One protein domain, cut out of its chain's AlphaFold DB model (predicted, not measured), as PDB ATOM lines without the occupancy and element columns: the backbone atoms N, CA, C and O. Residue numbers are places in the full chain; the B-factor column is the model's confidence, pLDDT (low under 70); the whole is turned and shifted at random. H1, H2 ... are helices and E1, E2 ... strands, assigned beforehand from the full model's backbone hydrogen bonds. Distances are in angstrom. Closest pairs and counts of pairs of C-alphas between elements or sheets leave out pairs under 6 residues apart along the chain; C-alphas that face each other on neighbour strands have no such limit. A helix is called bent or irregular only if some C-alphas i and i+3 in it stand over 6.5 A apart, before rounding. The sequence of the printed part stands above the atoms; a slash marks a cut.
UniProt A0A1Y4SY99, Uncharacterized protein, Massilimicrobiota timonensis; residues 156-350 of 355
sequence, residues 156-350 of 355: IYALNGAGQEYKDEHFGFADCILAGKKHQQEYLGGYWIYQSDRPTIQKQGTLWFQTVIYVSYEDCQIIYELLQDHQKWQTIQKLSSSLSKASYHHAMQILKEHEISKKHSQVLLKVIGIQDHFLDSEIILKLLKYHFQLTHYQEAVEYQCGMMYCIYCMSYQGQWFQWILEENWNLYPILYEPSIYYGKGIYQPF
ATOM      1  N   ILE A 156     173.970 175.963 151.434       60.69
ATOM      2  CA  ILE A 156     173.204 176.618 152.512       60.69
ATOM      3  C   ILE A 156     173.624 178.085 152.666       60.69
ATOM      4  O   ILE A 156     172.778 178.981 152.694       60.69
ATOM      5  N   TYR A 157     174.933 178.347 152.689       60.28
ATOM      6  CA  TYR A 157     175.480 179.701 152.741       60.28
ATOM      7  C   TYR A 157     174.992 180.576 151.572       60.28
ATOM      8  O   TYR A 157     174.599 181.731 151.768       60.28
ATOM      9  N   ALA A 158     174.978 180.027 150.354       57.03
ATOM     10  CA  ALA A 158     174.503 180.735 149.168       57.03
ATOM     11  C   ALA A 158     172.991 181.025 149.217       57.03
ATOM     12  O   ALA A 158     172.566 182.114 148.825       57.03
ATOM     13  N   LEU A 159     172.182 180.087 149.721       57.84
ATOM     14  CA  LEU A 159     170.726 180.236 149.832       57.84
ATOM     15  C   LEU A 159     170.313 181.271 150.888       57.84
ATOM     16  O   LEU A 159     169.336 181.988 150.681       57.84
ATOM     17  N   ASN A 160     171.095 181.429 151.958       58.62
ATOM     18  CA  ASN A 160     170.872 182.435 153.003       58.62
ATOM     19  C   ASN A 160     171.465 183.823 152.668       58.62
ATOM     20  O   ASN A 160     171.684 184.650 153.552       58.62
ATOM     21  N   GLY A 161     171.727 184.105 151.385       50.41
ATOM     22  CA  GLY A 161     172.110 185.438 150.912       50.41
ATOM     23  C   GLY A 161     173.574 185.823 151.146       50.41
ATOM     24  O   GLY A 161     173.873 187.015 151.165       50.41
ATOM     25  N   ALA A 162     174.481 184.851 151.326       50.41
ATOM     26  CA  ALA A 162     175.927 185.060 151.507       50.41
ATOM     27  C   ALA A 162     176.314 186.021 152.660       50.41
ATOM     28  O   ALA A 162     177.427 186.544 152.705       50.41
ATOM     29  N   GLY A 163     175.394 186.278 153.596       40.78
ATOM     30  CA  GLY A 163     175.536 187.331 154.607       40.78
ATOM     31  C   GLY A 163     176.152 186.896 155.937       40.78
ATOM     32  O   GLY A 163     176.469 187.754 156.756       40.78
ATOM     33  N   GLN A 164     176.329 185.599 156.185       42.19
ATOM     34  CA  GLN A 164     176.918 185.103 157.431       42.19
ATOM     35  C   GLN A 164     177.767 183.873 157.139       42.19
ATOM     36  O   GLN A 164     177.253 182.914 156.572       42.19
ATOM     37  N   GLU A 165     179.049 183.885 157.525       41.78
ATOM     38  CA  GLU A 165     179.924 182.700 157.605       41.78
ATOM     39  C   GLU A 165     179.405 181.728 158.683       41.78
ATOM     40  O   GLU A 165     180.070 181.436 159.672       41.78
ATOM     41  N   TYR A 166     178.165 181.278 158.543       42.94
ATOM     42  CA  TYR A 166     177.480 180.482 159.540       42.94
ATOM     43  C   TYR A 166     177.611 179.011 159.151       42.94
ATOM     44  O   TYR A 166     176.829 178.479 158.366       42.94
ATOM     45  N   LYS A 167     178.653 178.358 159.673       47.12
ATOM     46  CA  LYS A 167     178.594 176.919 159.942       47.12
ATOM     47  C   LYS A 167     177.809 176.768 161.240       47.12
ATOM     48  O   LYS A 167     178.393 176.934 162.306       47.12
ATOM     49  N   ASP A 168     176.503 176.525 161.155       49.72
ATOM     50  CA  ASP A 168     175.815 175.969 162.318       49.72
ATOM     51  C   ASP A 168     176.052 174.464 162.307       49.72
ATOM     52  O   ASP A 168     175.601 173.774 161.395       49.72
ATOM     53  N   GLU A 169     176.752 173.954 163.312       49.19
ATOM     54  CA  GLU A 169     176.951 172.512 163.482       49.19
ATOM     55  C   GLU A 169     175.630 171.778 163.794       49.19
ATOM     56  O   GLU A 169     175.599 170.550 163.779       49.19
ATOM     57  N   HIS A 170     174.538 172.515 164.047       49.72
ATOM     58  CA  HIS A 170     173.197 171.967 164.253       49.72
ATOM     59  C   HIS A 170     172.380 171.792 162.959       49.72
ATOM     60  O   HIS A 170     171.324 171.167 163.031       49.72
ATOM     61  N   PHE A 171     172.820 172.324 161.806       49.19
ATOM     62  CA  PHE A 171     172.141 172.089 160.522       49.19
ATOM     63  C   PHE A 171     172.669 170.807 159.865       49.19
ATOM     64  O   PHE A 171     173.846 170.713 159.514       49.19
ATOM     65  N   GLY A 172     171.792 169.821 159.692       54.06
ATOM     66  CA  GLY A 172     172.084 168.538 159.061       54.06
ATOM     67  C   GLY A 172     171.718 168.491 157.573       54.06
ATOM     68  O   GLY A 172     171.040 169.369 157.033       54.06
ATOM     69  N   PHE A 173     172.116 167.414 156.887       54.22
ATOM     70  CA  PHE A 173     171.778 167.209 155.474       54.22
ATOM     71  C   PHE A 173     170.255 167.170 155.233       54.22
ATOM     72  O   PHE A 173     169.802 167.645 154.190       54.22
ATOM     73  N   ALA A 174     169.456 166.703 156.202       54.97
ATOM     74  CA  ALA A 174     167.997 166.797 156.163       54.97
ATOM     75  C   ALA A 174     167.479 168.240 156.059       54.97
ATOM     76  O   ALA A 174     166.580 168.474 155.257       54.97
ATOM     77  N   ASP A 175     168.072 169.218 156.755       53.47
ATOM     78  CA  ASP A 175     167.689 170.644 156.662       53.47
ATOM     79  C   ASP A 175     167.919 171.212 155.243       53.47
ATOM     80  O   ASP A 175     167.226 172.119 154.778       53.47
ATOM     81  N   CYS A 176     168.827 170.551 154.516       51.16
ATOM     82  CA  CYS A 176     169.078 170.552 153.072       51.16
ATOM     83  C   CYS A 176     167.861 170.550 152.150       51.16
ATOM     84  O   CYS A 176     167.672 171.313 151.196       51.16
ATOM     85  N   ILE A 177     167.020 169.578 152.468       55.38
ATOM     86  CA  ILE A 177     165.850 169.209 151.700       55.38
ATOM     87  C   ILE A 177     164.724 170.219 151.986       55.38
ATOM     88  O   ILE A 177     163.748 170.282 151.245       55.38
ATOM     89  N   LEU A 178     164.897 171.088 152.996       56.97
ATOM     90  CA  LEU A 178     163.831 171.893 153.580       56.97
ATOM     91  C   LEU A 178     163.864 173.394 153.259       56.97
ATOM     92  O   LEU A 178     163.205 174.187 153.928       56.97
ATOM     93  N   ALA A 179     164.600 173.807 152.226       59.50
ATOM     94  CA  ALA A 179     164.745 175.225 151.875       59.50
ATOM     95  C   ALA A 179     163.797 175.716 150.760       59.50
ATOM     96  O   ALA A 179     163.782 176.908 150.446       59.50
ATOM     97  N   GLY A 180     163.050 174.821 150.107       64.50
ATOM     98  CA  GLY A 180     162.127 175.175 149.029       64.50
ATOM     99  C   GLY A 180     160.706 175.458 149.513       64.50
ATOM    100  O   GLY A 180     160.462 175.969 150.609       64.50
ATOM    101  N   LYS A 181     159.727 175.164 148.654       75.31
ATOM    102  CA  LYS A 181     158.315 175.412 148.949       75.31
ATOM    103  C   LYS A 181     157.851 174.526 150.108       75.31
ATOM    104  O   LYS A 181     157.990 173.310 150.056       75.31
ATOM    105  N   LYS A 182     157.242 175.144 151.116       79.62
ATOM    106  CA  LYS A 182     156.624 174.465 152.259       79.62
ATOM    107  C   LYS A 182     155.221 173.963 151.909       79.62
ATOM    108  O   LYS A 182     154.405 174.740 151.412       79.62
ATOM    109  N   HIS A 183     154.924 172.716 152.265       79.81
ATOM    110  CA  HIS A 183     153.588 172.118 152.204       79.81
ATOM    111  C   HIS A 183     153.164 171.701 153.613       79.81
ATOM    112  O   HIS A 183     153.897 171.014 154.324       79.81
ATOM    113  N   GLN A 184     152.015 172.201 154.061       76.94
ATOM    114  CA  GLN A 184     151.493 171.931 155.400       76.94
ATOM    115  C   GLN A 184     150.408 170.859 155.321       76.94
ATOM    116  O   GLN A 184     149.670 170.830 154.343       76.94
ATOM    117  N   GLN A 185     150.261 170.073 156.393       76.19
ATOM    118  CA  GLN A 185     149.189 169.078 156.545       76.19
ATOM    119  C   GLN A 185     149.289 167.886 155.576       76.19
ATOM    120  O   GLN A 185     148.282 167.261 155.250       76.19
ATOM    121  N   GLU A 186     150.506 167.514 155.173       82.44
ATOM    122  CA  GLU A 186     150.762 166.363 154.299       82.44
ATOM    123  C   GLU A 186     150.908 165.076 155.125       82.44
ATOM    124  O   GLU A 186     151.961 164.441 155.182       82.44
ATOM    125  N   TYR A 187     149.829 164.701 155.817       86.00
ATOM    126  CA  TYR A 187     149.801 163.571 156.758       86.00
ATOM    127  C   TYR A 187     150.080 162.216 156.108       86.00
ATOM    128  O   TYR A 187     150.506 161.290 156.777       86.00
ATOM    129  N   LEU A 188     149.837 162.077 154.806       88.06
ATOM    130  CA  LEU A 188     150.101 160.827 154.094       88.06
ATOM    131  C   LEU A 188     151.534 160.748 153.572       88.06
ATOM    132  O   LEU A 188     151.920 159.708 153.051       88.06
ATOM    133  N   GLY A 189     152.315 161.825 153.698       89.69
ATOM    134  CA  GLY A 189     153.588 161.958 153.010       89.69
ATOM    135  C   GLY A 189     153.406 162.072 151.494       89.69
ATOM    136  O   GLY A 189     152.366 162.490 150.987       89.69
ATOM    137  N   GLY A 190     154.441 161.728 150.743       90.56
ATOM    138  CA  GLY A 190     154.442 161.811 149.285       90.56
ATOM    139  C   GLY A 190     155.852 161.778 148.736       90.56
ATOM    140  O   GLY A 190     156.796 161.417 149.435       90.56
ATOM    141  N   TYR A 191     156.018 162.200 147.494       91.62
ATOM    142  CA  TYR A 191     157.332 162.278 146.878       91.62
ATOM    143  C   TYR A 191     157.488 163.534 146.036       91.62
ATOM    144  O   TYR A 191     156.539 164.062 145.469       91.62
ATOM    145  N   TRP A 192     158.720 164.004 145.930       90.25
ATOM    146  CA  TRP A 192     159.138 165.018 144.979       90.25
ATOM    147  C   TRP A 192     160.039 164.368 143.939       90.25
ATOM    148  O   TRP A 192     160.969 163.665 144.322       90.25
ATOM    149  N   ILE A 193     159.796 164.617 142.652       89.50
ATOM    150  CA  ILE A 193     160.612 164.096 141.543       89.50
ATOM    151  C   ILE A 193     161.128 165.248 140.693       89.50
ATOM    152  O   ILE A 193     160.375 166.152 140.322       89.50
ATOM    153  N   TYR A 194     162.402 165.171 140.328       86.31
ATOM    154  CA  TYR A 194     163.058 166.085 139.406       86.31
ATOM    155  C   TYR A 194     162.399 166.087 138.015       86.31
ATOM    156  O   TYR A 194     162.151 165.043 137.421       86.31
ATOM    157  N   GLN A 195     162.146 167.277 137.471       82.50
ATOM    158  CA  GLN A 195     161.503 167.482 136.169       82.50
ATOM    159  C   GLN A 195     162.408 168.081 135.098       82.50
ATOM    160  O   GLN A 195     162.109 167.951 133.914       82.50
ATOM    161  N   SER A 196     163.454 168.809 135.486       66.94
ATOM    162  CA  SER A 196     164.377 169.398 134.514       66.94
ATOM    163  C   SER A 196     165.178 168.318 133.775       66.94
ATOM    164  O   SER A 196     165.253 167.168 134.206       66.94
ATOM    165  N   ASP A 197     165.801 168.681 132.655       63.50
ATOM    166  CA  ASP A 197     166.832 167.830 132.065       63.50
ATOM    167  C   ASP A 197     167.985 167.652 133.058       63.50
ATOM    168  O   ASP A 197     168.294 168.558 133.836       63.50
ATOM    169  N   ARG A 198     168.622 166.476 133.035       67.75
ATOM    170  CA  ARG A 198     169.774 166.152 133.891       67.75
ATOM    171  C   ARG A 198     170.803 167.295 133.857       67.75
ATOM    172  O   ARG A 198     171.055 167.830 132.773       67.75
ATOM    173  N   PRO A 199     171.438 167.647 134.992       68.94
ATOM    174  CA  PRO A 199     172.363 168.768 135.030       68.94
ATOM    175  C   PRO A 199     173.476 168.593 133.993       68.94
ATOM    176  O   PRO A 199     174.217 167.608 134.001       68.94
ATOM    177  N   THR A 200     173.603 169.569 133.097       64.50
ATOM    178  CA  THR A 200     174.674 169.621 132.091       64.50
ATOM    179  C   THR A 200     176.007 170.064 132.692       64.50
ATOM    180  O   THR A 200     177.068 169.797 132.134       64.50
ATOM    181  N   ILE A 201     175.965 170.731 133.848       62.22
ATOM    182  CA  ILE A 201     177.127 171.319 134.512       62.22
ATOM    183  C   ILE A 201     177.725 170.305 135.493       62.22
ATOM    184  O   ILE A 201     177.155 170.033 136.543       62.22
ATOM    185  N   GLN A 202     178.915 169.792 135.179       66.62
ATOM    186  CA  GLN A 202     179.726 168.931 136.055       66.62
ATOM    187  C   GLN A 202     180.755 169.739 136.858       66.62
ATOM    188  O   GLN A 202     181.933 169.380 136.943       66.62
ATOM    189  N   LYS A 203     180.352 170.888 137.407       74.25
ATOM    190  CA  LYS A 203     181.268 171.685 138.227       74.25
ATOM    191  C   LYS A 203     181.509 170.941 139.533       74.25
ATOM    192  O   LYS A 203     180.550 170.644 140.227       74.25
ATOM    193  N   GLN A 204     182.770 170.692 139.877       77.81
ATOM    194  CA  GLN A 204     183.184 170.080 141.143       77.81
ATOM    195  C   GLN A 204     182.308 170.519 142.332       77.81
ATOM    196  O   GLN A 204     182.167 171.719 142.570       77.81
ATOM    197  N   GLY A 205     181.748 169.551 143.063       73.19
ATOM    198  CA  GLY A 205     180.901 169.805 144.231       73.19
ATOM    199  C   GLY A 205     179.437 170.134 143.932       73.19
ATOM    200  O   GLY A 205     178.700 170.460 144.854       73.19
ATOM    201  N   THR A 206     178.986 170.070 142.674       78.69
ATOM    202  CA  THR A 206     177.559 170.255 142.358       78.69
ATOM    203  C   THR A 206     176.738 169.122 142.968       78.69
ATOM    204  O   THR A 206     177.015 167.950 142.713       78.69
ATOM    205  N   LEU A 207     175.714 169.486 143.740       80.62
ATOM    206  CA  LEU A 207     174.692 168.582 144.262       80.62
ATOM    207  C   LEU A 207     173.436 168.666 143.390       80.62
ATOM    208  O   LEU A 207     173.028 169.751 142.978       80.62
ATOM    209  N   TRP A 208     172.825 167.518 143.122       83.06
ATOM    210  CA  TRP A 208     171.621 167.385 142.305       83.06
ATOM    211  C   TRP A 208     170.651 166.402 142.963       83.06
ATOM    212  O   TRP A 208     170.993 165.235 143.140       83.06
ATOM    213  N   PHE A 209     169.437 166.848 143.296       84.62
ATOM    214  CA  PHE A 209     168.390 165.967 143.823       84.62
ATOM    215  C   PHE A 209     167.600 165.315 142.686       84.62
ATOM    216  O   PHE A 209     167.080 166.006 141.812       84.62
ATOM    217  N   GLN A 210     167.483 163.987 142.716       87.25
ATOM    218  CA  GLN A 210     166.657 163.219 141.782       87.25
ATOM    219  C   GLN A 210     165.238 163.051 142.318       87.25
ATOM    220  O   GLN A 210     164.269 163.310 141.608       87.25
ATOM    221  N   THR A 211     165.118 162.629 143.576       89.94
ATOM    222  CA  THR A 211     163.821 162.438 144.220       89.94
ATOM    223  C   THR A 211     163.951 162.508 145.736       89.94
ATOM    224  O   THR A 211     164.990 162.161 146.302       89.94
ATOM    225  N   VAL A 212     162.876 162.932 146.389       90.56
ATOM    226  CA  VAL A 212     162.712 162.880 147.844       90.56
ATOM    227  C   VAL A 212     161.414 162.151 148.141       90.56
ATOM    228  O   VAL A 212     160.423 162.394 147.461       90.56
ATOM    229  N   ILE A 213     161.412 161.258 149.121       92.62
ATOM    230  CA  ILE A 213     160.255 160.461 149.524       92.62
ATOM    231  C   ILE A 213     160.011 160.726 151.000       92.62
ATOM    232  O   ILE A 213     160.913 160.546 151.811       92.62
ATOM    233  N   TYR A 214     158.795 161.128 151.333       91.94
ATOM    234  CA  TYR A 214     158.316 161.353 152.686       91.94
ATOM    235  C   TYR A 214     157.341 160.247 153.054       91.94
ATOM    236  O   TYR A 214     156.284 160.112 152.441       91.94
ATOM    237  N   VAL A 215     157.701 159.464 154.059       94.00
ATOM    238  CA  VAL A 215     156.906 158.366 154.601       94.00
ATOM    239  C   VAL A 215     156.230 158.861 155.874       94.00
ATOM    240  O   VAL A 215     156.899 159.436 156.737       94.00
ATOM    241  N   SER A 216     154.911 158.682 155.983       94.31
ATOM    242  CA  SER A 216     154.175 159.146 157.161       94.31
ATOM    243  C   SER A 216     154.522 158.334 158.404       94.31
ATOM    244  O   SER A 216     154.995 157.200 158.310       94.31
ATOM    245  N   TYR A 217     154.229 158.888 159.579       94.44
ATOM    246  CA  TYR A 217     154.379 158.175 160.847       94.44
ATOM    247  C   TYR A 217     153.640 156.822 160.853       94.44
ATOM    248  O   TYR A 217     154.186 155.806 161.282       94.44
ATOM    249  N   GLU A 218     152.414 156.775 160.330       94.50
ATOM    250  CA  GLU A 218     151.597 155.557 160.291       94.50
ATOM    251  C   GLU A 218     152.218 154.486 159.384       94.50
ATOM    252  O   GLU A 218     152.221 153.301 159.722       94.50
ATOM    253  N   ASP A 219     152.785 154.887 158.244       95.38
ATOM    254  CA  ASP A 219     153.528 153.977 157.375       95.38
ATOM    255  C   ASP A 219     154.835 153.512 158.022       95.38
ATOM    256  O   ASP A 219     155.220 152.349 157.872       95.38
ATOM    257  N   CYS A 220     155.506 154.390 158.773       96.19
ATOM    258  CA  CYS A 220     156.716 154.053 159.512       96.19
ATOM    259  C   CYS A 220     156.473 152.939 160.525       96.19
ATOM    260  O   CYS A 220     157.276 152.012 160.591       96.19
ATOM    261  N   GLN A 221     155.348 152.960 161.242       97.12
ATOM    262  CA  GLN A 221     154.970 151.871 162.149       97.12
ATOM    263  C   GLN A 221     154.858 150.529 161.413       97.12
ATOM    264  O   GLN A 221     155.352 149.510 161.886       97.12
ATOM    265  N   ILE A 222     154.257 150.531 160.223       97.25
ATOM    266  CA  ILE A 222     154.029 149.322 159.420       97.25
ATOM    267  C   ILE A 222     155.350 148.767 158.879       97.25
ATOM    268  O   ILE A 222     155.567 147.555 158.874       97.25
ATOM    269  N   ILE A 223     156.246 149.639 158.422       97.50
ATOM    270  CA  ILE A 223     157.582 149.222 157.991       97.50
ATOM    271  C   ILE A 223     158.412 148.746 159.188       97.50
ATOM    272  O   ILE A 223     159.087 147.728 159.076       97.50
ATOM    273  N   TYR A 224     158.319 149.404 160.344       97.81
ATOM    274  CA  TYR A 224     159.001 148.972 161.561       97.81
ATOM    275  C   TYR A 224     158.567 147.561 161.991       97.81
ATOM    276  O   TYR A 224     159.423 146.703 162.201       97.81
ATOM    277  N   GLU A 225     157.258 147.280 162.017       97.12
ATOM    278  CA  GLU A 225     156.704 145.935 162.259       97.12
ATOM    279  C   GLU A 225     157.292 144.891 161.291       97.12
ATOM    280  O   GLU A 225     157.645 143.779 161.691       97.12
ATOM    281  N   LEU A 226     157.437 145.251 160.010       97.00
ATOM    282  CA  LEU A 226     158.021 144.380 158.990       97.00
ATOM    283  C   LEU A 226     159.523 144.137 159.204       97.00
ATOM    284  O   LEU A 226     159.989 143.019 158.989       97.00
ATOM    285  N   LEU A 227     160.276 145.159 159.622       96.81
ATOM    286  CA  LEU A 227     161.719 145.078 159.870       96.81
ATOM    287  C   LEU A 227     162.059 144.287 161.139       96.81
ATOM    288  O   LEU A 227     163.101 143.631 161.184       96.81
ATOM    289  N   GLN A 228     161.187 144.316 162.151       97.12
ATOM    290  CA  GLN A 228     161.335 143.500 163.360       97.12
ATOM    291  C   GLN A 228     161.275 141.995 163.054       97.12
ATOM    292  O   GLN A 228     161.945 141.196 163.714       97.12
ATOM    293  N   ASP A 229     160.520 141.593 162.028       96.00
ATOM    294  CA  ASP A 229     160.518 140.220 161.526       96.00
ATOM    295  C   ASP A 229     161.707 139.991 160.580       96.00
ATOM    296  O   ASP A 229     161.624 140.109 159.352       96.00
ATOM    297  N   HIS A 230     162.847 139.629 161.172       94.19
ATOM    298  CA  HIS A 230     164.095 139.451 160.436       94.19
ATOM    299  C   HIS A 230     163.985 138.429 159.290       94.19
ATOM    300  O   HIS A 230     164.602 138.608 158.237       94.19
ATOM    301  N   GLN A 231     163.187 137.370 159.457       95.75
ATOM    302  CA  GLN A 231     163.014 136.340 158.433       95.75
ATOM    303  C   GLN A 231     162.225 136.873 157.231       95.75
ATOM    304  O   GLN A 231     162.612 136.632 156.078       95.75
ATOM    305  N   LYS A 232     161.145 137.624 157.475       95.88
ATOM    306  CA  LYS A 232     160.380 138.273 156.402       95.88
ATOM    307  C   LYS A 232     161.215 139.314 155.673       95.88
ATOM    308  O   LYS A 232     161.239 139.305 154.441       95.88
ATOM    309  N   TRP A 233     161.964 140.144 156.400       96.62
ATOM    310  CA  TRP A 233     162.826 141.139 155.766       96.62
ATOM    311  C   TRP A 233     163.909 140.495 154.892       96.62
ATOM    312  O   TRP A 233     164.041 140.843 153.720       96.62
ATOM    313  N   GLN A 234     164.612 139.470 155.386       95.56
ATOM    314  CA  GLN A 234     165.582 138.725 154.571       95.56
ATOM    315  C   GLN A 234     164.953 138.116 153.308       95.56
ATOM    316  O   GLN A 234     165.599 138.041 152.260       95.56
ATOM    317  N   THR A 235     163.700 137.669 153.393       96.69
ATOM    318  CA  THR A 235     162.962 137.142 152.239       96.69
ATOM    319  C   THR A 235     162.721 138.240 151.203       96.69
ATOM    320  O   THR A 235     163.049 138.054 150.032       96.69
ATOM    321  N   ILE A 236     162.275 139.423 151.628       97.19
ATOM    322  CA  ILE A 236     162.120 140.601 150.760       97.19
ATOM    323  C   ILE A 236     163.456 140.989 150.108       97.19
ATOM    324  O   ILE A 236     163.514 141.212 148.896       97.19
ATOM    325  N   GLN A 237     164.553 140.988 150.867       95.62
ATOM    326  CA  GLN A 237     165.884 141.294 150.336       95.62
ATOM    327  C   GLN A 237     166.326 140.301 149.250       95.62
ATOM    328  O   GLN A 237     166.893 140.712 148.232       95.62
ATOM    329  N   LYS A 238     166.025 139.005 149.409       96.06
ATOM    330  CA  LYS A 238     166.270 137.981 148.374       96.06
ATOM    331  C   LYS A 238     165.414 138.214 147.125       96.06
ATOM    332  O   LYS A 238     165.902 138.032 146.011       96.06
ATOM    333  N   LEU A 239     164.174 138.670 147.301       96.06
ATOM    334  CA  LEU A 239     163.224 138.956 146.220       96.06
ATOM    335  C   LEU A 239     163.453 140.308 145.527       96.06
ATOM    336  O   LEU A 239     162.848 140.561 144.486       96.06
ATOM    337  N   SER A 240     164.340 141.159 146.047       94.62
ATOM    338  CA  SER A 240     164.585 142.527 145.558       94.62
ATOM    339  C   SER A 240     164.787 142.641 144.039       94.62
ATOM    340  O   SER A 240     164.242 143.542 143.400       94.62
ATOM    341  N   SER A 241     165.503 141.693 143.423       93.81
ATOM    342  CA  SER A 241     165.720 141.674 141.965       93.81
ATOM    343  C   SER A 241     164.433 141.442 141.167       93.81
ATOM    344  O   SER A 241     164.281 142.010 140.089       93.81
ATOM    345  N   SER A 242     163.518 140.619 141.685       94.44
ATOM    346  CA  SER A 242     162.218 140.358 141.060       94.44
ATOM    347  C   SER A 242     161.259 141.518 141.307       94.44
ATOM    348  O   SER A 242     160.616 141.988 140.374       94.44
ATOM    349  N   LEU A 243     161.219 142.028 142.544       94.94
ATOM    350  CA  LEU A 243     160.358 143.147 142.931       94.94
ATOM    351  C   LEU A 243     160.683 144.414 142.136       94.94
ATOM    352  O   LEU A 243     159.780 145.024 141.583       94.94
ATOM    353  N   SER A 244     161.965 144.759 141.990       93.12
ATOM    354  CA  SER A 244     162.401 145.977 141.282       93.12
ATOM    355  C   SER A 244     161.952 146.087 139.821       93.12
ATOM    356  O   SER A 244     161.961 147.182 139.268       93.12
ATOM    357  N   LYS A 245     161.576 144.975 139.182       91.62
ATOM    358  CA  LYS A 245     161.135 144.928 137.778       91.62
ATOM    359  C   LYS A 245     159.653 144.597 137.629       91.62
ATOM    360  O   LYS A 245     159.151 144.537 136.508       91.62
ATOM    361  N   ALA A 246     158.974 144.303 138.732       92.88
ATOM    362  CA  ALA A 246     157.594 143.862 138.721       92.88
ATOM    363  C   ALA A 246     156.639 145.056 138.591       92.88
ATOM    364  O   ALA A 246     156.892 146.142 139.106       92.88
ATOM    365  N   SER A 247     155.498 144.831 137.939       93.56
ATOM    366  CA  SER A 247     154.349 145.727 138.084       93.56
ATOM    367  C   SER A 247     153.778 145.621 139.500       93.56
ATOM    368  O   SER A 247     153.982 144.610 140.174       93.56
ATOM    369  N   TYR A 248     153.002 146.616 139.934       93.38
ATOM    370  CA  TYR A 248     152.380 146.614 141.263       93.38
ATOM    371  C   TYR A 248     151.616 145.315 141.574       93.38
ATOM    372  O   TYR A 248     151.864 144.676 142.596       93.38
ATOM    373  N   HIS A 249     150.745 144.861 140.665       94.06
ATOM    374  CA  HIS A 249     149.981 143.624 140.859       94.06
ATOM    375  C   HIS A 249     150.873 142.384 140.968       94.06
ATOM    376  O   HIS A 249     150.623 141.516 141.805       94.06
ATOM    377  N   HIS A 250     151.924 142.303 140.150       95.88
ATOM    378  CA  HIS A 250     152.844 141.175 140.196       95.88
ATOM    379  C   HIS A 250     153.700 141.196 141.470       95.88
ATOM    380  O   HIS A 250     153.880 140.162 142.106       95.88
ATOM    381  N   ALA A 251     154.155 142.374 141.902       96.31
ATOM    382  CA  ALA A 251     154.886 142.547 143.151       96.31
ATOM    383  C   ALA A 251     154.026 142.164 144.369       96.31
ATOM    384  O   ALA A 251     154.485 141.427 145.240       96.31
ATOM    385  N   MET A 252     152.753 142.576 144.390       96.94
ATOM    386  CA  MET A 252     151.783 142.161 145.409       96.94
ATOM    387  C   MET A 252     151.602 140.640 145.449       96.94
ATOM    388  O   MET A 252     151.530 140.059 146.531       96.94
ATOM    389  N   GLN A 253     151.544 139.986 144.286       97.25
ATOM    390  CA  GLN A 253     151.449 138.530 144.208       97.25
ATOM    391  C   GLN A 253     152.707 137.850 144.767       97.25
ATOM    392  O   GLN A 253     152.577 136.976 145.621       97.25
ATOM    393  N   ILE A 254     153.903 138.286 144.351       97.38
ATOM    394  CA  ILE A 254     155.185 137.755 144.845       97.38
ATOM    395  C   ILE A 254     155.249 137.842 146.375       97.38
ATOM    396  O   ILE A 254     155.603 136.869 147.040       97.38
ATOM    397  N   LEU A 255     154.900 139.000 146.942       97.50
ATOM    398  CA  LEU A 255     154.931 139.231 148.387       97.50
ATOM    399  C   LEU A 255     153.908 138.359 149.126       97.50
ATOM    400  O   LEU A 255     154.232 137.763 150.153       97.50
ATOM    401  N   LYS A 256     152.701 138.211 148.570       97.06
ATOM    402  CA  LYS A 256     151.660 137.336 149.121       97.06
ATOM    403  C   LYS A 256     152.074 135.862 149.123       97.06
ATOM    404  O   LYS A 256     151.816 135.170 150.103       97.06
ATOM    405  N   GLU A 257     152.701 135.383 148.049       97.25
ATOM    406  CA  GLU A 257     153.212 134.005 147.940       97.25
ATOM    407  C   GLU A 257     154.281 133.689 148.997       97.25
ATOM    408  O   GLU A 257     154.450 132.533 149.369       97.25
ATOM    409  N   HIS A 258     154.953 134.717 149.523       96.88
ATOM    410  CA  HIS A 258     155.946 134.618 150.594       96.88
ATOM    411  C   HIS A 258     155.397 135.062 151.961       96.88
ATOM    412  O   HIS A 258     156.158 135.485 152.829       96.88
ATOM    413  N   GLU A 259     154.075 134.986 152.148       96.19
ATOM    414  CA  GLU A 259     153.388 135.239 153.423       96.19
ATOM    415  C   GLU A 259     153.592 136.657 153.994       96.19
ATOM    416  O   GLU A 259     153.412 136.909 155.191       96.19
ATOM    417  N   ILE A 260     153.917 137.630 153.138       97.38
ATOM    418  CA  ILE A 260     153.922 139.040 153.518       97.38
ATOM    419  C   ILE A 260     152.482 139.555 153.467       97.38
ATOM    420  O   ILE A 260     151.773 139.410 152.468       97.38
ATOM    421  N   SER A 261     152.020 140.148 154.570       95.88
ATOM    422  CA  SER A 261     150.638 140.624 154.682       95.88
ATOM    423  C   SER A 261     150.321 141.687 153.621       95.88
ATOM    424  O   SER A 261     151.205 142.423 153.169       95.88
ATOM    425  N   LYS A 262     149.037 141.815 153.251       95.06
ATOM    426  CA  LYS A 262     148.585 142.848 152.303       95.06
ATOM    427  C   LYS A 262     149.002 144.249 152.772       95.06
ATOM    428  O   LYS A 262     149.559 144.997 151.981       95.06
ATOM    429  N   LYS A 263     148.805 144.555 154.061       95.12
ATOM    430  CA  LYS A 263     149.145 145.848 154.678       95.12
ATOM    431  C   LYS A 263     150.640 146.172 154.539       95.12
ATOM    432  O   LYS A 263     150.978 147.227 154.019       95.12
ATOM    433  N   HIS A 264     151.523 145.245 154.928       96.31
ATOM    434  CA  HIS A 264     152.976 145.425 154.791       96.31
ATOM    435  C   HIS A 264     153.391 145.596 153.328       96.31
ATOM    436  O   HIS A 264     154.198 146.463 153.007       96.31
ATOM    437  N   SER A 265     152.807 144.792 152.438       96.31
ATOM    438  CA  SER A 265     153.117 144.832 151.010       96.31
ATOM    439  C   SER A 265     152.737 146.174 150.390       96.31
ATOM    440  O   SER A 265     153.552 146.775 149.702       96.31
ATOM    441  N   GLN A 266     151.535 146.683 150.668       94.38
ATOM    442  CA  GLN A 266     151.072 147.962 150.125       94.38
ATOM    443  C   GLN A 266     151.974 149.120 150.553       94.38
ATOM    444  O   GLN A 266     152.405 149.896 149.705       94.38
ATOM    445  N   VAL A 267     152.311 149.206 151.843       94.75
ATOM    446  CA  VAL A 267     153.188 150.273 152.346       94.75
ATOM    447  C   VAL A 267     154.593 150.151 151.766       94.75
ATOM    448  O   VAL A 267     155.132 151.140 151.279       94.75
ATOM    449  N   LEU A 268     155.167 148.945 151.726       96.12
ATOM    450  CA  LEU A 268     156.487 148.736 151.133       96.12
ATOM    451  C   LEU A 268     156.517 149.156 149.657       96.12
ATOM    452  O   LEU A 268     157.400 149.914 149.265       96.12
ATOM    453  N   LEU A 269     155.555 148.691 148.850       94.88
ATOM    454  CA  LEU A 269     155.477 148.987 147.413       94.88
ATOM    455  C   LEU A 269     155.208 150.467 147.116       94.88
ATOM    456  O   LEU A 269     155.670 150.966 146.087       94.88
ATOM    457  N   LYS A 270     154.493 151.155 148.014       92.50
ATOM    458  CA  LYS A 270     154.327 152.609 147.989       92.50
ATOM    459  C   LYS A 270     155.664 153.317 148.207       92.50
ATOM    460  O   LYS A 270     156.070 154.115 147.369       92.50
ATOM    461  N   VAL A 271     156.375 152.987 149.290       92.12
ATOM    462  CA  VAL A 271     157.636 153.656 149.666       92.12
ATOM    463  C   VAL A 271     158.730 153.430 148.624       92.12
ATOM    464  O   VAL A 271     159.438 154.366 148.270       92.12
ATOM    465  N   ILE A 272     158.845 152.218 148.074       94.19
ATOM    466  CA  ILE A 272     159.818 151.930 147.008       94.19
ATOM    467  C   ILE A 272     159.319 152.337 145.614       94.19
ATOM    468  O   ILE A 272     159.918 151.956 144.617       94.19
ATOM    469  N   GLY A 273     158.209 153.064 145.509       90.06
ATOM    470  CA  GLY A 273     157.744 153.676 144.266       90.06
ATOM    471  C   GLY A 273     157.372 152.736 143.124       90.06
ATOM    472  O   GLY A 273     157.279 153.181 141.980       90.06
ATOM    473  N   ILE A 274     157.096 151.461 143.421       88.25
ATOM    474  CA  ILE A 274     156.504 150.528 142.450       88.25
ATOM    475  C   ILE A 274     155.053 150.915 142.164       88.25
ATOM    476  O   ILE A 274     154.597 150.751 141.037       88.25
ATOM    477  N   GLN A 275     154.333 151.410 143.175       80.38
ATOM    478  CA  GLN A 275     152.914 151.733 143.053       80.38
ATOM    479  C   GLN A 275     152.644 152.831 142.015       80.38
ATOM    480  O   GLN A 275     151.825 152.616 141.126       80.38
ATOM    481  N   ASP A 276     153.362 153.955 142.084       79.81
ATOM    482  CA  ASP A 276     153.170 155.078 141.149       79.81
ATOM    483  C   ASP A 276     154.268 155.154 140.072       79.81
ATOM    484  O   ASP A 276     154.363 156.136 139.340       79.81
ATOM    485  N   HIS A 277     155.101 154.110 139.958       83.25
ATOM    486  CA  HIS A 277     156.188 153.995 138.979       83.25
ATOM    487  C   HIS A 277     157.153 155.190 138.953       83.25
ATOM    488  O   HIS A 277     157.639 155.585 137.892       83.25
ATOM    489  N   PHE A 278     157.446 155.761 140.122       86.75
ATOM    490  CA  PHE A 278     158.291 156.949 140.215       86.75
ATOM    491  C   PHE A 278     159.778 156.671 140.449       86.75
ATOM    492  O   PHE A 278     160.595 157.581 140.311       86.75
ATOM    493  N   LEU A 279     160.138 155.435 140.803       89.38
ATOM    494  CA  LEU A 279     161.530 155.021 140.959       89.38
ATOM    495  C   LEU A 279     161.938 154.046 139.863       89.38
ATOM    496  O   LEU A 279     161.226 153.093 139.548       89.38
ATOM    497  N   ASP A 280     163.151 154.238 139.355       87.50
ATOM    498  CA  ASP A 280     163.791 153.271 138.477       87.50
ATOM    499  C   ASP A 280     164.138 151.985 139.237       87.50
ATOM    500  O   ASP A 280     164.525 152.003 140.409       87.50
ATOM    501  N   SER A 281     164.095 150.850 138.532       88.75
ATOM    502  CA  SER A 281     164.379 149.522 139.100       88.75
ATOM    503  C   SER A 281     165.702 149.437 139.878       88.75
ATOM    504  O   SER A 281     165.802 148.724 140.878       88.75
ATOM    505  N   GLU A 282     166.721 150.191 139.464       85.44
ATOM    506  CA  GLU A 282     168.025 150.207 140.131       85.44
ATOM    507  C   GLU A 282     167.965 150.870 141.509       85.44
ATOM    508  O   GLU A 282     168.564 150.371 142.464       85.44
ATOM    509  N   ILE A 283     167.191 151.950 141.632       88.88
ATOM    510  CA  ILE A 283     166.961 152.646 142.897       88.88
ATOM    511  C   ILE A 283     166.166 151.742 143.841       88.88
ATOM    512  O   ILE A 283     166.543 151.586 145.002       88.88
ATOM    513  N   ILE A 284     165.124 151.083 143.331       93.31
ATOM    514  CA  ILE A 284     164.299 150.140 144.099       93.31
ATOM    515  C   ILE A 284     165.161 149.013 144.672       93.31
ATOM    516  O   ILE A 284     165.082 148.683 145.857       93.31
ATOM    517  N   LEU A 285     166.020 148.431 143.833       90.44
ATOM    518  CA  LEU A 285     166.955 147.392 144.247       90.44
ATOM    519  C   LEU A 285     167.888 147.888 145.360       90.44
ATOM    520  O   LEU A 285     168.164 147.135 146.297       90.44
ATOM    521  N   LYS A 286     168.379 149.131 145.256       86.19
ATOM    522  CA  LYS A 286     169.272 149.731 146.252       86.19
ATOM    523  C   LYS A 286     168.552 149.942 147.584       86.19
ATOM    524  O   LYS A 286     169.065 149.487 148.604       86.19
ATOM    525  N   LEU A 287     167.352 150.529 147.558       92.12
ATOM    526  CA  LEU A 287     166.503 150.720 148.739       92.12
ATOM    527  C   LEU A 287     166.307 149.406 149.499       92.12
ATOM    528  O   LEU A 287     166.653 149.311 150.670       92.12
ATOM    529  N   LEU A 288     165.862 148.350 148.817       93.94
ATOM    530  CA  LEU A 288     165.597 147.064 149.468       93.94
ATOM    531  C   LEU A 288     166.854 146.385 150.037       93.94
ATOM    532  O   LEU A 288     166.765 145.645 151.014       93.94
ATOM    533  N   LYS A 289     168.028 146.575 149.423       87.94
ATOM    534  CA  LYS A 289     169.259 145.883 149.842       87.94
ATOM    535  C   LYS A 289     170.040 146.596 150.937       87.94
ATOM    536  O   LYS A 289     170.696 145.915 151.725       87.94
ATOM    537  N   TYR A 290     170.033 147.925 150.932       85.75
ATOM    538  CA  TYR A 290     170.977 148.721 151.718       85.75
ATOM    539  C   TYR A 290     170.308 149.734 152.648       85.75
ATOM    540  O   TYR A 290     170.964 150.205 153.571       85.75
ATOM    541  N   HIS A 291     169.022 150.012 152.446       89.88
ATOM    542  CA  HIS A 291     168.240 150.948 153.248       89.88
ATOM    543  C   HIS A 291     167.171 150.198 154.058       89.88
ATOM    544  O   HIS A 291     167.139 148.963 154.058       89.88
ATOM    545  N   PHE A 292     166.322 150.952 154.757       93.06
ATOM    546  CA  PHE A 292     165.397 150.492 155.794       93.06
ATOM    547  C   PHE A 292     166.130 149.986 157.040       93.06
ATOM    548  O   PHE A 292     166.060 148.813 157.416       93.06
ATOM    549  N   GLN A 293     166.874 150.884 157.683       91.12
ATOM    550  CA  GLN A 293     167.585 150.579 158.916       91.12
ATOM    551  C   GLN A 293     166.600 150.470 160.080       91.12
ATOM    552  O   GLN A 293     165.878 151.413 160.400       91.12
ATOM    553  N   LEU A 294     166.602 149.315 160.751       92.94
ATOM    554  CA  LEU A 294     165.713 149.051 161.888       92.94
ATOM    555  C   LEU A 294     165.833 150.127 162.978       92.94
ATOM    556  O   LEU A 294     164.822 150.521 163.545       92.94
ATOM    557  N   THR A 295     167.049 150.610 163.243       92.69
ATOM    558  CA  THR A 295     167.330 151.645 164.248       92.69
ATOM    559  C   THR A 295     166.665 152.977 163.917       92.69
ATOM    560  O   THR A 295     166.030 153.555 164.789       92.69
ATOM    561  N   HIS A 296     166.723 153.433 162.662       92.00
ATOM    562  CA  HIS A 296     166.066 154.681 162.259       92.00
ATOM    563  C   HIS A 296     164.542 154.566 162.363       92.00
ATOM    564  O   HIS A 296     163.882 155.432 162.925       92.00
ATOM    565  N   TYR A 297     163.973 153.444 161.910       95.75
ATOM    566  CA  TYR A 297     162.533 153.206 162.036       95.75
ATOM    567  C   TYR A 297     162.070 153.062 163.488       95.75
ATOM    568  O   TYR A 297     160.959 153.477 163.813       95.75
ATOM    569  N   GLN A 298     162.906 152.499 164.363       95.31
ATOM    570  CA  GLN A 298     162.632 152.457 165.795       95.31
ATOM    571  C   GLN A 298     162.545 153.875 166.368       95.31
ATOM    572  O   GLN A 298     161.543 154.214 166.994       95.31
ATOM    573  N   GLU A 299     163.555 154.710 166.113       93.25
ATOM    574  CA  GLU A 299     163.567 156.108 166.552       93.25
ATOM    575  C   GLU A 299     162.361 156.878 166.001       93.25
ATOM    576  O   GLU A 299     161.686 157.581 166.753       93.25
ATOM    577  N   ALA A 300     162.029 156.696 164.720       92.94
ATOM    578  CA  ALA A 300     160.884 157.357 164.106       92.94
ATOM    579  C   ALA A 300     159.560 157.011 164.805       92.94
ATOM    580  O   ALA A 300     158.724 157.883 165.056       92.94
ATOM    581  N   VAL A 301     159.382 155.742 165.187       95.06
ATOM    582  CA  VAL A 301     158.205 155.292 165.938       95.06
ATOM    583  C   VAL A 301     158.195 155.841 167.369       95.06
ATOM    584  O   VAL A 301     157.135 156.261 167.841       95.06
ATOM    585  N   GLU A 302     159.345 155.866 168.048       94.69
ATOM    586  CA  GLU A 302     159.493 156.380 169.417       94.69
ATOM    587  C   GLU A 302     159.199 157.884 169.510       94.69
ATOM    588  O   GLU A 302     158.476 158.319 170.410       94.69
ATOM    589  N   TYR A 303     159.699 158.671 168.553       92.44
ATOM    590  CA  TYR A 303     159.524 160.126 168.506       92.44
ATOM    591  C   TYR A 303     158.292 160.589 167.721       92.44
ATOM    592  O   TYR A 303     158.042 161.790 167.630       92.44
ATOM    593  N   GLN A 304     157.498 159.656 167.191       93.19
ATOM    594  CA  GLN A 304     156.300 159.941 166.396       93.19
ATOM    595  C   GLN A 304     156.565 160.826 165.171       93.19
ATOM    596  O   GLN A 304     155.765 161.699 164.828       93.19
ATOM    597  N   CYS A 305     157.695 160.603 164.507       90.50
ATOM    598  CA  CYS A 305     158.057 161.303 163.284       90.50
ATOM    599  C   CYS A 305     157.940 160.391 162.052       90.50
ATOM    600  O   CYS A 305     157.716 159.183 162.155       90.50
ATOM    601  N   GLY A 306     157.998 160.997 160.865       91.81
ATOM    602  CA  GLY A 306     158.021 160.250 159.607       91.81
ATOM    603  C   GLY A 306     159.430 159.776 159.252       91.81
ATOM    604  O   GLY A 306     160.389 160.033 159.977       91.81
ATOM    605  N   MET A 307     159.579 159.168 158.078       93.25
ATOM    606  CA  MET A 307     160.884 158.863 157.479       93.25
ATOM    607  C   MET A 307     161.049 159.618 156.166       93.25
ATOM    608  O   MET A 307     160.077 159.868 155.451       93.25
ATOM    609  N   MET A 308     162.283 159.967 155.833       90.94
ATOM    610  CA  MET A 308     162.629 160.634 154.589       90.94
ATOM    611  C   MET A 308     163.731 159.869 153.865       90.94
ATOM    612  O   MET A 308     164.777 159.566 154.436       90.94
ATOM    613  N   TYR A 309     163.507 159.617 152.578       91.81
ATOM    614  CA  TYR A 309     164.533 159.135 151.664       91.81
ATOM    615  C   TYR A 309     164.886 160.222 150.675       91.81
ATOM    616  O   TYR A 309     164.004 160.789 150.036       91.81
ATOM    617  N   CYS A 310     166.173 160.481 150.498       88.50
ATOM    618  CA  CYS A 310     166.627 161.469 149.541       88.50
ATOM    619  C   CYS A 310     167.665 160.880 148.603       88.50
ATOM    620  O   CYS A 310     168.746 160.472 149.017       88.50
ATOM    621  N   ILE A 311     167.334 160.874 147.318       89.44
ATOM    622  CA  ILE A 311     168.151 160.296 146.263       89.44
ATOM    623  C   ILE A 311     168.781 161.451 145.505       89.44
ATOM    624  O   ILE A 311     168.089 162.275 144.899       89.44
ATOM    625  N   TYR A 312     170.103 161.535 145.572       86.06
ATOM    626  CA  TYR A 312     170.850 162.661 145.034       86.06
ATOM    627  C   TYR A 312     172.151 162.218 144.395       86.06
ATOM    628  O   TYR A 312     172.641 161.111 144.612       86.06
ATOM    629  N   CYS A 313     172.710 163.100 143.583       86.06
ATOM    630  CA  CYS A 313     174.007 162.928 142.970       86.06
ATOM    631  C   CYS A 313     174.932 164.078 143.362       86.06
ATOM    632  O   CYS A 313     174.507 165.231 143.434       86.06
ATOM    633  N   MET A 314     176.211 163.767 143.551       83.50
ATOM    634  CA  MET A 314     177.275 164.750 143.704       83.50
ATOM    635  C   MET A 314     178.258 164.624 142.546       83.50
ATOM    636  O   MET A 314     178.668 163.517 142.193       83.50
ATOM    637  N   SER A 315     178.659 165.747 141.956       83.81
ATOM    638  CA  SER A 315     179.729 165.749 140.965       83.81
ATOM    639  C   SER A 315     181.099 165.859 141.639       83.81
ATOM    640  O   SER A 315     181.349 166.807 142.389       83.81
ATOM    641  N   TYR A 316     182.009 164.951 141.315       79.19
ATOM    642  CA  TYR A 316     183.401 164.975 141.748       79.19
ATOM    643  C   TYR A 316     184.293 164.613 140.556       79.19
ATOM    644  O   TYR A 316     184.081 163.611 139.881       79.19
ATOM    645  N   GLN A 317     185.256 165.478 140.245       76.44
ATOM    646  CA  GLN A 317     186.209 165.369 139.137       76.44
ATOM    647  C   GLN A 317     185.575 165.077 137.770       76.44
ATOM    648  O   GLN A 317     186.071 164.268 136.989       76.44
ATOM    649  N   GLY A 318     184.463 165.750 137.467       77.81
ATOM    650  CA  GLY A 318     183.754 165.571 136.196       77.81
ATOM    651  C   GLY A 318     182.901 164.300 136.126       77.81
ATOM    652  O   GLY A 318     182.390 163.965 135.063       77.81
ATOM    653  N   GLN A 319     182.730 163.584 137.237       83.69
ATOM    654  CA  GLN A 319     181.903 162.381 137.317       83.69
ATOM    655  C   GLN A 319     180.791 162.567 138.341       83.69
ATOM    656  O   GLN A 319     180.965 163.281 139.324       83.69
ATOM    657  N   TRP A 320     179.647 161.932 138.112       85.88
ATOM    658  CA  TRP A 320     178.517 161.936 139.036       85.88
ATOM    659  C   TRP A 320     178.510 160.683 139.897       85.88
ATOM    660  O   TRP A 320     178.681 159.582 139.379       85.88
ATOM    661  N   PHE A 321     178.249 160.863 141.187       83.94
ATOM    662  CA  PHE A 321     178.141 159.801 142.180       83.94
ATOM    663  C   PHE A 321     176.770 159.869 142.840       83.94
ATOM    664  O   PHE A 321     176.409 160.927 143.347       83.94
ATOM    665  N   GLN A 322     176.014 158.771 142.827       86.62
ATOM    666  CA  GLN A 322     174.660 158.709 143.376       86.62
ATOM    667  C   GLN A 322     174.645 158.145 144.796       86.62
ATOM    668  O   GLN A 322     175.265 157.117 145.090       86.62
ATOM    669  N   TRP A 323     173.844 158.778 145.646       82.88
ATOM    670  CA  TRP A 323     173.635 158.421 147.037       82.88
ATOM    671  C   TRP A 323     172.150 158.374 147.395       82.88
ATOM    672  O   TRP A 323     171.322 158.998 146.728       82.88
ATOM    673  N   ILE A 324     171.826 157.616 148.444       86.19
ATOM    674  CA  ILE A 324     170.506 157.636 149.068       86.19
ATOM    675  C   ILE A 324     170.717 157.931 150.550       86.19
ATOM    676  O   ILE A 324     171.349 157.157 151.262       86.19
ATOM    677  N   LEU A 325     170.204 159.065 151.000       84.12
ATOM    678  CA  LEU A 325     170.074 159.367 152.416       84.12
ATOM    679  C   LEU A 325     168.783 158.733 152.940       84.12
ATOM    680  O   LEU A 325     167.752 158.807 152.271       84.12
ATOM    681  N   GLU A 326     168.846 158.173 154.140       87.75
ATOM    682  CA  GLU A 326     167.702 157.730 154.930       87.75
ATOM    683  C   GLU A 326     167.781 158.405 156.300       87.75
ATOM    684  O   GLU A 326     168.772 158.220 157.005       87.75
ATOM    685  N   GLU A 327     166.764 159.185 156.661       87.44
ATOM    686  CA  GLU A 327     166.765 159.983 157.892       87.44
ATOM    687  C   GLU A 327     165.342 160.203 158.429       87.44
ATOM    688  O   GLU A 327     164.360 160.101 157.688       87.44
ATOM    689  N   ASN A 328     165.223 160.523 159.718       88.56
ATOM    690  CA  ASN A 328     163.944 160.798 160.367       88.56
ATOM    691  C   ASN A 328     163.373 162.151 159.901       88.56
ATOM    692  O   ASN A 328     164.032 163.191 159.949       88.56
ATOM    693  N   TRP A 329     162.103 162.171 159.502       87.19
ATOM    694  CA  TRP A 329     161.373 163.389 159.154       87.19
ATOM    695  C   TRP A 329     160.756 164.021 160.409       87.19
ATOM    696  O   TRP A 329     159.556 163.925 160.673       87.19
ATOM    697  N   ASN A 330     161.601 164.705 161.179       83.38
ATOM    698  CA  ASN A 330     161.255 165.266 162.493       83.38
ATOM    699  C   ASN A 330     160.190 166.378 162.461       83.38
ATOM    700  O   ASN A 330     159.571 166.664 163.481       83.38
ATOM    701  N   LEU A 331     159.961 167.011 161.305       79.31
ATOM    702  CA  LEU A 331     158.962 168.074 161.134       79.31
ATOM    703  C   LEU A 331     157.596 167.566 160.641       79.31
ATOM    704  O   LEU A 331     156.750 168.385 160.275       79.31
ATOM    705  N   TYR A 332     157.372 166.248 160.600       81.75
ATOM    706  CA  TYR A 332     156.083 165.651 160.233       81.75
ATOM    707  C   TYR A 332     154.897 166.371 160.915       81.75
ATOM    708  O   TYR A 332     154.956 166.624 162.120       81.75
ATOM    709  N   PRO A 333     153.812 166.731 160.190       84.00
ATOM    710  CA  PRO A 333     153.490 166.465 158.778       84.00
ATOM    711  C   PRO A 333     153.834 167.636 157.833       84.00
ATOM    712  O   PRO A 333     153.147 167.873 156.837       84.00
ATOM    713  N   ILE A 334     154.840 168.443 158.170       81.50
ATOM    714  CA  ILE A 334     155.291 169.568 157.345       81.50
ATOM    715  C   ILE A 334     156.462 169.116 156.482       81.50
ATOM    716  O   ILE A 334     157.547 168.846 157.000       81.50
ATOM    717  N   LEU A 335     156.257 169.075 155.169       80.19
ATOM    718  CA  LEU A 335     157.324 168.785 154.216       80.19
ATOM    719  C   LEU A 335     157.697 170.025 153.422       80.19
ATOM    720  O   LEU A 335     156.966 171.018 153.352       80.19
ATOM    721  N   TYR A 336     158.864 169.948 152.815       76.50
ATOM    722  CA  TYR A 336     159.435 171.021 152.036       76.50
ATOM    723  C   TYR A 336     159.991 170.429 150.750       76.50
ATOM    724  O   TYR A 336     160.530 169.329 150.733       76.50
ATOM    725  N   GLU A 337     159.842 171.155 149.655       79.19
ATOM    726  CA  GLU A 337     160.524 170.788 148.425       79.19
ATOM    727  C   GLU A 337     162.015 171.138 148.524       79.19
ATOM    728  O   GLU A 337     162.366 172.139 149.163       79.19
ATOM    729  N   PRO A 338     162.892 170.405 147.820       77.69
ATOM    730  CA  PRO A 338     164.260 170.850 147.609       77.69
ATOM    731  C   PRO A 338     164.320 172.253 146.994       77.69
ATOM    732  O   PRO A 338     163.474 172.644 146.186       77.69
ATOM    733  N   SER A 339     165.357 173.017 147.343       75.25
ATOM    734  CA  SER A 339     165.608 174.317 146.713       75.25
ATOM    735  C   SER A 339     165.824 174.176 145.203       75.25
ATOM    736  O   SER A 339     166.511 173.261 144.743       75.25
ATOM    737  N   ILE A 340     165.337 175.162 144.439       74.44
ATOM    738  CA  ILE A 340     165.507 175.238 142.978       74.44
ATOM    739  C   ILE A 340     166.976 175.199 142.532       74.44
ATOM    740  O   ILE A 340     167.257 174.845 141.389       74.44
ATOM    741  N   TYR A 341     167.910 175.542 143.426       72.06
ATOM    742  CA  TYR A 341     169.349 175.467 143.174       72.06
ATOM    743  C   TYR A 341     169.820 174.034 142.879       72.06
ATOM    744  O   TYR A 341     170.718 173.832 142.068       72.06
ATOM    745  N   TYR A 342     169.190 173.039 143.505       74.00
ATOM    746  CA  TYR A 342     169.520 171.622 143.338       74.00
ATOM    747  C   TYR A 342     168.702 170.930 142.251       74.00
ATOM    748  O   TYR A 342     168.957 169.770 141.911       74.00
ATOM    749  N   GLY A 343     167.689 171.619 141.734       73.81
ATOM    750  CA  GLY A 343     166.781 171.066 140.756       73.81
ATOM    751  C   GLY A 343     165.384 171.634 140.814       73.81
ATOM    752  O   GLY A 343     164.917 172.084 141.856       73.81
ATOM    753  N   LYS A 344     164.689 171.555 139.682       81.44
ATOM    754  CA  LYS A 344     163.258 171.819 139.618       81.44
ATOM    755  C   LYS A 344     162.527 170.493 139.498       81.44
ATOM    756  O   LYS A 344     162.891 169.668 138.665       81.44
ATOM    757  N   GLY A 345     161.489 170.312 140.299       85.75
ATOM    758  CA  GLY A 345     160.691 169.096 140.322       85.75
ATOM    759  C   GLY A 345     159.244 169.368 140.690       85.75
ATOM    760  O   GLY A 345     158.842 170.525 140.828       85.75
ATOM    761  N   ILE A 346     158.470 168.296 140.826       87.31
ATOM    762  CA  ILE A 346     157.081 168.340 141.282       87.31
ATOM    763  C   ILE A 346     156.917 167.425 142.480       87.31
ATOM    764  O   ILE A 346     157.326 166.265 142.444       87.31
ATOM    765  N   TYR A 347     156.262 167.962 143.504       87.88
ATOM    766  CA  TYR A 347     155.730 167.187 144.608       87.88
ATOM    767  C   TYR A 347     154.378 166.552 144.245       87.88
ATOM    768  O   TYR A 347     153.512 167.212 143.662       87.88
ATOM    769  N   GLN A 348     154.198 165.285 144.613       89.88
ATOM    770  CA  GLN A 348     152.946 164.546 144.525       89.88
ATOM    771  C   GLN A 348     152.651 163.872 145.876       89.88
ATOM    772  O   GLN A 348     153.497 163.127 146.382       89.88
ATOM    773  N   PRO A 349     151.473 164.115 146.474       88.62
ATOM    774  CA  PRO A 349     151.087 163.472 147.721       88.62
ATOM    775  C   PRO A 349     150.735 162.002 147.497       88.62
ATOM    776  O   PRO A 349     150.172 161.632 146.462       88.62
ATOM    777  N   PHE A 350     151.005 161.166 148.500       88.38
ATOM    778  CA  PHE A 350     150.477 159.804 148.496       88.38
ATOM    779  C   PHE A 350     148.956 159.838 148.669       88.38
ATOM    780  O   PHE A 350     148.431 160.569 149.509       88.38
TER     781      PHE A 350
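What this domain is: This is residues 156 to 350 of the 355 residues of an uncharacterized protein of Massilimicrobiota timonensis (UniProt A0A1Y4SY99). A twisted wall of five antiparallel strands, E4, E3, E2, E1, E5, has six helices, H3 to H8, gathered on one side of it, with H4 and H5 farther out than the others. On the other side of the sheet lie the short H2 and the long links of residues 177 to 188 and 330 to 344, and the first residues, with H1, lie at that end of the longest axis. The printed part has 195 residues with eight named helices and five named strands, in the order H1 H2 E1 E2 H3 H4 H5 H6 H7 H8 E3 E4 E5; the class is mixed, helices and strands. The whole is compact, with a radius of gyration of the C-alphas of 17.3 A, and elongated, with spans of 57 by 36 by 25 A.

Where its parts are: H1 is residues 156 to 159, with C-alpha 156 at (173.204, 176.618, 152.512), and H2 is residues 173 to 176. E1, residues 189 to 194, is 17.1 A long; E2, residues 207 to 215, is 23.0 A long and bends by 62 degrees at residue 210. H3, residues 217 to 228, measures 16.4 A, with C-alpha 217 at (154.379, 158.175, 160.847). H4, residues 230 to 243, measures 18.3 A and is irregular: C-alphas 238 and 241 are 7.4 A apart. H5, residues 248 to 257, H6, residues 262 to 271, H7, residues 281 to 290, and H8, residues 294 to 303, measure 14.3 A each. E3, residues 306 to 316, is 31.4 A long and E4, residues 319 to 329, is 30.0 A. E5, residues 345 to 349, ends with C-alpha 349 at (151.087, 163.472, 147.721).

How they stand to each other: In the sheet, E4 and E5 are the edge strands. E3 and E4 form a hairpin, with N 310 and O 325 at 2.9 A. E3 and E2 are antiparallel at 168 degrees, with N 213 and O 309 at 2.8 A. E1 and E2 form a hairpin, with N 192 and O 212 at 2.8 A, and E1 pairs with E5 through N 191 and O 348 at 2.9 A. H3, H7 and H8 on one face of the sheet make two layers, helices over strands. H8 lies over E4 and E3; the closest C-alphas of H8 and E4 are those of Ala 300 and Asn 328, 5.9 A apart. H6 only grazes the sheet, with residues 267 to 271. H3 touches H8, closest at the C-alphas of Tyr 224 and Tyr 297, 5.5 A, opposite ways at a tilt of 38 degrees, only just steep. H3 also touches H6, at Ile 222 and His 264, whose C-alphas are 6.1 A apart. H4 touches H7 at a shallow tilt of 18 degrees, opposite ways, with the C-alphas of Ser 240 and Leu 285 closest at 5.6 A. H5 forms helical hairpins with H4 and with H6, its C-alpha 252 being 6.3 A from C-alpha 265 of H6. H2 only grazes the sheet with residues 173 to 175, and H1 is not on it. In H3, H5, H6, H7 and H8 every O i to N i+4 pair is within hydrogen-bond range; in H4 8 of 10 are, and H1 and H2 are too short for such a pair.

The domain as a whole: The C-alphas of Gly 163 and Glu 257 are the two farthest apart, at 58.2 A. The printed part has no cut. The links H1 to H2, H2 to E1, E1 to E2 and E4 to E5 are long; within them residues 182 to 183 pair with 335 to 336, antiparallel. Mean pLDDT of the printed part is 83.7, and residues 156 to 180 and 196 to 202 are under 70.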